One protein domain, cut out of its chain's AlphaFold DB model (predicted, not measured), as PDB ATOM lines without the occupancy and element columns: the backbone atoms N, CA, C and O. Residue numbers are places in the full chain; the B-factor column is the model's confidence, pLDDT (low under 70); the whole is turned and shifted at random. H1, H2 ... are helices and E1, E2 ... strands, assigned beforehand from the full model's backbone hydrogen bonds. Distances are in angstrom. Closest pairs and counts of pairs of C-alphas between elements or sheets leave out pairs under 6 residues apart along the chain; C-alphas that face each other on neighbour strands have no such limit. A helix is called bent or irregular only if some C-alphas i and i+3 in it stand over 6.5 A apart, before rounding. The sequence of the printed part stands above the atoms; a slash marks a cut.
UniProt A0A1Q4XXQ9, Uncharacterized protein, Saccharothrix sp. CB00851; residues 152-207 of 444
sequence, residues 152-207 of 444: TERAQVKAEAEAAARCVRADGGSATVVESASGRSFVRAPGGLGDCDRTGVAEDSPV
ATOM      1  N   THR A 152      47.477  65.098  20.762       93.62
ATOM      2  CA  THR A 152      46.276  64.575  21.432       93.62
ATOM      3  C   THR A 152      45.859  63.209  20.886       93.62
ATOM      4  O   THR A 152      45.734  62.262  21.660       93.62
ATOM      5  N   GLU A 153      45.723  63.079  19.562       93.50
ATOM      6  CA  GLU A 153      45.425  61.812  18.875       93.50
ATOM      7  C   GLU A 153      46.482  60.743  19.204       93.50
ATOM      8  O   GLU A 153      46.156  59.606  19.542       93.50
ATOM      9  N   ARG A 154      47.766  61.125  19.191       94.12
ATOM     10  CA  ARG A 154      48.889  60.257  19.570       94.12
ATOM     11  C   ARG A 154      48.795  59.776  21.012       94.12
ATOM     12  O   ARG A 154      48.988  58.588  21.263       94.12
ATOM     13  N   ALA A 155      48.514  60.677  21.955       92.88
ATOM     14  CA  ALA A 155      48.371  60.322  23.364       92.88
ATOM     15  C   ALA A 155      47.200  59.351  23.588       92.88
ATOM     16  O   ALA A 155      47.355  58.381  24.330       92.88
ATOM     17  N   GLN A 156      46.073  59.563  22.900       89.12
ATOM     18  CA  GLN A 156      44.917  58.670  22.948       89.12
ATOM     19  C   GLN A 156      45.253  57.270  22.410       89.12
ATOM     20  O   GLN A 156      45.158  56.288  23.148       89.12
ATOM     21  N   VAL A 157      45.723  57.178  21.160       89.62
ATOM     22  CA  VAL A 157      46.068  55.895  20.519       89.62
ATOM     23  C   VAL A 157      47.135  55.141  21.322       89.62
ATOM     24  O   VAL A 157      47.078  53.917  21.450       89.62
ATOM     25  N   LYS A 158      48.094  55.856  21.925       92.31
ATOM     26  CA  LYS A 158      49.095  55.267  22.823       92.31
ATOM     27  C   LYS A 158      48.485  54.697  24.103       92.31
ATOM     28  O   LYS A 158      48.784  53.553  24.439       92.31
ATOM     29  N   ALA A 159      47.634  55.450  24.799       90.81
ATOM     30  CA  ALA A 159      47.012  55.001  26.046       90.81
ATOM     31  C   ALA A 159      46.189  53.713  25.852       90.81
ATOM     32  O   ALA A 159      46.223  52.811  26.695       90.81
ATOM     33  N   GLU A 160      45.501  53.602  24.717       87.62
ATOM     34  CA  GLU A 160      44.722  52.425  24.333       87.62
ATOM     35  C   GLU A 160      45.603  51.247  23.897       87.62
ATOM     36  O   GLU A 160      45.383  50.124  24.349       87.62
ATOM     37  N   ALA A 161      46.644  51.480  23.087       89.31
ATOM     38  CA  ALA A 161      47.602  50.436  22.721       89.31
ATOM     39  C   ALA A 161      48.302  49.861  23.968       89.31
ATOM     40  O   ALA A 161      48.492  48.650  24.088       89.31
ATOM     41  N   GLU A 162      48.629  50.706  24.947       91.81
ATOM     42  CA  GLU A 162      49.134  50.264  26.245       91.81
ATOM     43  C   GLU A 162      48.091  49.491  27.065       91.81
ATOM     44  O   GLU A 162      48.458  48.527  27.739       91.81
ATOM     45  N   ALA A 163      46.807  49.865  27.015       89.75
ATOM     46  CA  ALA A 163      45.728  49.135  27.684       89.75
ATOM     47  C   ALA A 163      45.527  47.734  27.088       89.75
ATOM     48  O   ALA A 163      45.549  46.748  27.827       89.75
ATOM     49  N   ALA A 164      45.444  47.636  25.761       86.75
ATOM     50  CA  ALA A 164      45.360  46.372  25.039       86.75
ATOM     51  C   ALA A 164      46.592  45.484  25.309       86.75
ATOM     52  O   ALA A 164      46.457  44.306  25.641       86.75
ATOM     53  N   ALA A 165      47.803  46.053  25.283       90.62
ATOM     54  CA  ALA A 165      49.025  45.318  25.611       90.62
ATOM     55  C   ALA A 165      49.109  44.892  27.092       90.62
ATOM     56  O   ALA A 165      49.711  43.860  27.389       90.62
ATOM     57  N   ARG A 166      48.526  45.653  28.034       92.88
ATOM     58  CA  ARG A 166      48.385  45.226  29.442       92.88
ATOM     59  C   ARG A 166      47.437  44.035  29.566       92.88
ATOM     60  O   ARG A 166      47.798  43.088  30.254       92.88
ATOM     61  N   CYS A 167      46.296  44.061  28.878       91.44
ATOM     62  CA  CYS A 167      45.347  42.949  28.864       91.44
ATOM     63  C   CYS A 167      45.988  41.668  28.302       91.44
ATOM     64  O   CYS A 167      46.021  40.662  29.002       91.44
ATOM     65  N   VAL A 168      46.635  41.717  27.125       91.19
ATOM     66  CA  VAL A 168      47.271  40.516  26.540       91.19
ATOM     67  C   VAL A 168      48.323  39.913  27.478       91.19
ATOM     68  O   VAL A 168      48.451  38.696  27.550       91.19
ATOM     69  N   ARG A 169      49.059  40.745  28.230       92.75
ATOM     70  CA  ARG A 169      50.022  40.270  29.239       92.75
ATOM     71  C   ARG A 169      49.363  39.702  30.499       92.75
ATOM     72  O   ARG A 169      49.948  38.814  31.110       92.75
ATOM     73  N   ALA A 170      48.183  40.187  30.886       92.50
ATOM     74  CA  ALA A 170      47.400  39.609  31.981       92.50
ATOM     75  C   ALA A 170      46.869  38.212  31.614       92.50
ATOM     76  O   ALA A 170      46.928  37.304  32.439       92.50
ATOM     77  N   ASP A 171      46.490  38.012  30.349       90.81
ATOM     78  CA  ASP A 171      46.049  36.725  29.789       90.81
ATOM     79  C   ASP A 171      47.219  35.753  29.487       90.81
ATOM     80  O   ASP A 171      47.042  34.720  28.839       90.81
ATOM     81  N   GLY A 172      48.442  36.069  29.935       92.19
ATOM     82  CA  GLY A 172      49.641  35.241  29.747       92.19
ATOM     83  C   GLY A 172      50.294  35.337  28.361       92.19
ATOM     84  O   GLY A 172      51.261  34.625  28.083       92.19
ATOM     85  N   GLY A 173      49.803  36.214  27.486       91.62
ATOM     86  CA  GLY A 173      50.372  36.480  26.167       91.62
ATOM     87  C   GLY A 173      51.560  37.450  26.188       91.62
ATOM     88  O   GLY A 173      51.765  38.234  27.113       91.62
ATOM     89  N   SER A 174      52.348  37.443  25.109       92.62
ATOM     90  CA  SER A 174      53.404  38.440  24.891       92.62
ATOM     91  C   SER A 174      52.885  39.585  24.024       92.62
ATOM     92  O   SER A 174      52.441  39.356  22.899       92.62
ATOM     93  N   ALA A 175      52.962  40.816  24.536       91.00
ATOM     94  CA  ALA A 175      52.569  42.026  23.820       91.00
ATOM     95  C   ALA A 175      53.530  43.187  24.091       91.00
ATOM     96  O   ALA A 175      53.865  43.494  25.240       91.00
ATOM     97  N   THR A 176      53.914  43.873  23.017       93.19
ATOM     98  CA  THR A 176      54.758  45.078  23.028       93.19
ATOM     99  C   THR A 176      54.046  46.212  22.298       93.19
ATOM    100  O   THR A 176      53.387  45.969  21.289       93.19
ATOM    101  N   VAL A 177      54.154  47.442  22.806       91.38
ATOM    102  CA  VAL A 177      53.654  48.638  22.109       91.38
ATOM    103  C   VAL A 177      54.785  49.198  21.255       91.38
ATOM    104  O   VAL A 177      55.927  49.268  21.708       91.38
ATOM    105  N   VAL A 178      54.470  49.566  20.019       91.50
ATOM    106  CA  VAL A 178      55.411  50.086  19.024       91.50
ATOM    107  C   VAL A 178      54.820  51.364  18.441       91.50
ATOM    108  O   VAL A 178      53.650  51.375  18.070       91.50
ATOM    109  N   GLU A 179      55.616  52.427  18.350       91.88
ATOM    110  CA  GLU A 179      55.217  53.677  17.694       91.88
ATOM    111  C   GLU A 179      55.729  53.684  16.243       91.88
ATOM    112  O   GLU A 179      56.883  53.338  15.980       91.88
ATOM    113  N   SER A 180      54.861  54.027  15.290       90.00
ATOM    114  CA  SER A 180      55.222  54.251  13.886       90.00
ATOM    115  C   SER A 180      55.832  55.646  13.688       90.00
ATOM    116  O   SER A 180      55.691  56.534  14.530       90.00
ATOM    117  N   ALA A 181      56.424  55.908  12.520       90.62
ATOM    118  CA  ALA A 181      56.908  57.249  12.180       90.62
ATOM    119  C   ALA A 181      55.791  58.313  12.058       90.62
ATOM    120  O   ALA A 181      56.082  59.512  12.091       90.62
ATOM    121  N   SER A 182      54.515  57.909  11.942       90.12
ATOM    122  CA  SER A 182      53.377  58.842  11.984       90.12
ATOM    123  C   SER A 182      53.011  59.259  13.414       90.12
ATOM    124  O   SER A 182      52.173  60.139  13.604       90.12
ATOM    125  N   GLY A 183      53.654  58.659  14.422       91.12
ATOM    126  CA  GLY A 183      53.291  58.784  15.830       91.12
ATOM    127  C   GLY A 183      52.146  57.854  16.237       91.12
ATOM    128  O   GLY A 183      51.580  58.028  17.312       91.12
ATOM    129  N   ARG A 184      51.759  56.884  15.397       90.50
ATOM    130  CA  ARG A 184      50.682  55.938  15.707       90.50
ATOM    131  C   ARG A 184      51.227  54.780  16.540       90.50
ATOM    132  O   ARG A 184      52.131  54.069  16.107       90.50
ATOM    133  N   SER A 185      50.675  54.582  17.734       91.25
ATOM    134  CA  SER A 185      51.016  53.444  18.594       91.25
ATOM    135  C   SER A 185      50.174  52.215  18.253       91.25
ATOM    136  O   SER A 185      48.956  52.305  18.141       91.25
ATOM    137  N   PHE A 186      50.808  51.053  18.129       87.94
ATOM    138  CA  PHE A 186      50.134  49.781  17.871       87.94
ATOM    139  C   PHE A 186      50.732  48.642  18.692       87.94
ATOM    140  O   PHE A 186      51.876  48.705  19.149       87.94
ATOM    141  N   VAL A 187      49.950  47.580  18.886       88.12
ATOM    142  CA  VAL A 187      50.370  46.412  19.665       88.12
ATOM    143  C   VAL A 187      50.923  45.332  18.743       88.12
ATOM    144  O   VAL A 187      50.219  44.810  17.881       88.12
ATOM    145  N   ARG A 188      52.178  44.943  18.967       89.75
ATOM    146  CA  ARG A 188      52.769  43.729  18.403       89.75
ATOM    147  C   ARG A 188      52.638  42.601  19.426       89.75
ATOM    148  O   ARG A 188      53.394  42.551  20.399       89.75
ATOM    149  N   ALA A 189      51.683  41.708  19.176       87.62
ATOM    150  CA  ALA A 189      51.425  40.501  19.954       87.62
ATOM    151  C   ALA A 189      51.416  39.269  19.022       87.62
ATOM    152  O   ALA A 189      50.531  39.178  18.171       87.62
ATOM    153  N   PRO A 190      52.374  38.323  19.133       85.25
ATOM    154  CA  PRO A 190      52.442  37.158  18.242       85.25
ATOM    155  C   PRO A 190      51.229  36.220  18.323       85.25
ATOM    156  O   PRO A 190      50.894  35.577  17.337       85.25
ATOM    157  N   GLY A 191      50.555  36.165  19.479       81.00
ATOM    158  CA  GLY A 191      49.292  35.435  19.662       81.00
ATOM    159  C   GLY A 191      48.046  36.196  19.186       81.00
ATOM    160  O   GLY A 191      46.933  35.729  19.401       81.00
ATOM    161  N   GLY A 192      48.216  37.370  18.571       80.56
ATOM    162  CA  GLY A 192      47.131  38.310  18.299       80.56
ATOM    163  C   GLY A 192      46.672  39.069  19.550       80.56
ATOM    164  O   GLY A 192      47.262  38.960  20.623       80.56
ATOM    165  N   LEU A 193      45.622  39.874  19.383       76.31
ATOM    166  CA  LEU A 193      45.006  40.653  20.464       76.31
ATOM    167  C   LEU A 193      43.852  39.918  21.166       76.31
ATOM    168  O   LEU A 193      43.532  40.265  22.295       76.31
ATOM    169  N   GLY A 194      43.233  38.913  20.536       77.94
ATOM    170  CA  GLY A 194      42.100  38.185  21.122       77.94
ATOM    171  C   GLY A 194      40.971  39.119  21.580       77.94
ATOM    172  O   GLY A 194      40.612  40.062  20.874       77.94
ATOM    173  N   ASP A 195      40.439  38.874  22.778       79.19
ATOM    174  CA  ASP A 195      39.440  39.742  23.415       79.19
ATOM    175  C   ASP A 195      40.023  41.053  23.973       79.19
ATOM    176  O   ASP A 195      39.281  42.016  24.152       79.19
ATOM    177  N   CYS A 196      41.345  41.166  24.140       78.69
ATOM    178  CA  CYS A 196      42.018  42.400  24.573       78.69
ATOM    179  C   CYS A 196      41.999  43.537  23.540       78.69
ATOM    180  O   CYS A 196      42.483  44.636  23.806       78.69
ATOM    181  N   ASP A 197      41.427  43.280  22.367       68.94
ATOM    182  CA  ASP A 197      41.056  44.279  21.370       68.94
ATOM    183  C   ASP A 197      39.751  45.031  21.719       68.94
ATOM    184  O   ASP A 197      39.488  46.118  21.204       68.94
ATOM    185  N   ARG A 198      38.902  44.440  22.576       57.81
ATOM    186  CA  ARG A 198      37.504  44.841  22.788       57.81
ATOM    187  C   ARG A 198      37.316  45.801  23.963       57.81
ATOM    188  O   ARG A 198      36.674  45.471  24.957       57.81
ATOM    189  N   THR A 199      37.747  47.048  23.800       49.12
ATOM    190  CA  THR A 199      37.173  48.169  24.564       49.12
ATOM    191  C   THR A 199      36.051  48.831  23.757       49.12
ATOM    192  O   THR A 199      36.306  49.668  22.897       49.12
ATOM    193  N   GLY A 200      34.794  48.461  24.030       39.78
ATOM    194  CA  GLY A 200      33.600  49.129  23.485       39.78
ATOM    195  C   GLY A 200      32.999  48.462  22.242       39.78
ATOM    196  O   GLY A 200      32.014  47.739  22.360       39.78
ATOM    197  N   VAL A 201      33.574  48.700  21.059       36.66
ATOM    198  CA  VAL A 201      33.154  48.091  19.779       36.66
ATOM    199  C   VAL A 201      34.407  47.838  18.937       36.66
ATOM    200  O   VAL A 201      35.215  48.744  18.755       36.66
ATOM    201  N   ALA A 202      34.581  46.623  18.405       46.56
ATOM    202  CA  ALA A 202      35.813  46.225  17.701       46.56
ATOM    203  C   ALA A 202      36.082  46.989  16.379       46.56
ATOM    204  O   ALA A 202      37.179  46.904  15.833       46.56
ATOM    205  N   GLU A 203      35.099  47.744  15.881       46.00
ATOM    206  CA  GLU A 203      35.219  48.627  14.709       46.00
ATOM    207  C   GLU A 203      35.511  50.096  15.079       46.00
ATOM    208  O   GLU A 203      35.991  50.851  14.235       46.00
ATOM    209  N   ASP A 204      35.280  50.503  16.336       49.28
ATOM    210  CA  ASP A 204      35.525  51.876  16.809       49.28
ATOM    211  C   ASP A 204      36.822  52.046  17.610       49.28
ATOM    212  O   ASP A 204      37.204  53.185  17.865       49.28
ATOM    213  N   SER A 205      37.514  50.955  17.968       56.97
ATOM    214  CA  SER A 205      38.805  50.987  18.677       56.97
ATOM    215  C   SER A 205      39.796  51.938  17.983       56.97
ATOM    216  O   SER A 205      40.218  51.644  16.859       56.97
ATOM    217  N   PRO A 206      40.201  53.063  18.603       56.12
ATOM    218  CA  PRO A 206      41.082  54.042  17.953       56.12
ATOM    219  C   PRO A 206      42.496  53.502  17.632       56.12
ATOM    220  O   PRO A 206      43.143  53.992  16.703       56.12
ATOM    221  N   VAL A 207      42.926  52.393  18.255       61.09
ATOM    222  CA  VAL A 207      44.103  51.582  17.850       61.09
ATOM    223  C   VAL A 207      43.940  50.918  16.470       61.09
ATOM    224  O   VAL A 207      44.933  50.690  15.772       61.09
TER     225      VAL A 207
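What this domain is: This is residues 152 to 207 of the 444 residues of an uncharacterized protein of Saccharothrix sp. CB00851 (UniProt A0A1Q4XXQ9). One long helix, H1, has a small two-strand hairpin, E1 and E2, packed along one side of it, while the very short helix H2 packs near the later end of H1 on another side. The last printed residues, 198 to 207, hold no named element; they run outward from H2 and turn back toward H1. The printed part has 56 residues with two named helices and two named strands, in the order H1, E1, E2, H2, and its class is mixed, helices and strands. The sheet has the order E1, E2 and is antiparallel. The whole is compact, with a radius of gyration of the C-alphas of 10.6 A, and the C-alphas span 30 by 23 by 14 A.

Where its parts are: Find C-alpha 152 at (46.276, 64.575, 21.432); there H1 begins, and it runs through residues 152 to 170, 27.1 A from first to last C-alpha, with y falling to C-alpha 170 at (47.400, 39.609, 31.981). Read on to E1, residues 176 to 179, 10.1 A long, where y rises again. Then come E2, residues 185 to 188, 9.9 A long, and H2, residues 194 to 197, 6.2 A long, which ends at C-alpha 197 at (41.056, 44.279, 21.370).

How they stand to each other: Begin with H1, in which every O i to N i+4 pair is within hydrogen-bond range. Look from it to E2, where 11 pairs of C-alphas are within 8 A, the closest being those of Lys 158 and Ser 185, 5.0 A apart. Between H1 and E1 there are 4 such pairs, and the closest C-alphas are those of Ala 165 and Thr 176, 6.3 A apart. E1 and E2 form a hairpin, antiparallel neighbours with 145 degrees between their N-to-C directions; check N 178 and O 186, 2.9 A apart, and N 188 and O 176, 2.8 A apart, both within hydrogen-bond range. H1 touches H2 with residues 164 to 168 alone, and the closest C-alphas are those of Ala 164 and Cys 196, 5.2 A apart. H2 is too short for an O i to N i+4 pair, and its one O i to N i+3 pair is not within range. H2 is neither bent nor irregular, but only just: C-alphas 194 and 197 are 6.2 A apart. E1 and H2 are apart.

The domain as a whole: The two C-alphas farthest apart are those of Thr 152 and Gly 172, at 30.7 A. The printed part has no cut, and the links H1 to E1, E1 to E2 and E2 to H2 are tight, each of 5 residues. In the B-factor column the mean pLDDT of the printed part is 81.8, and you will find residues 197 to 207 under 70.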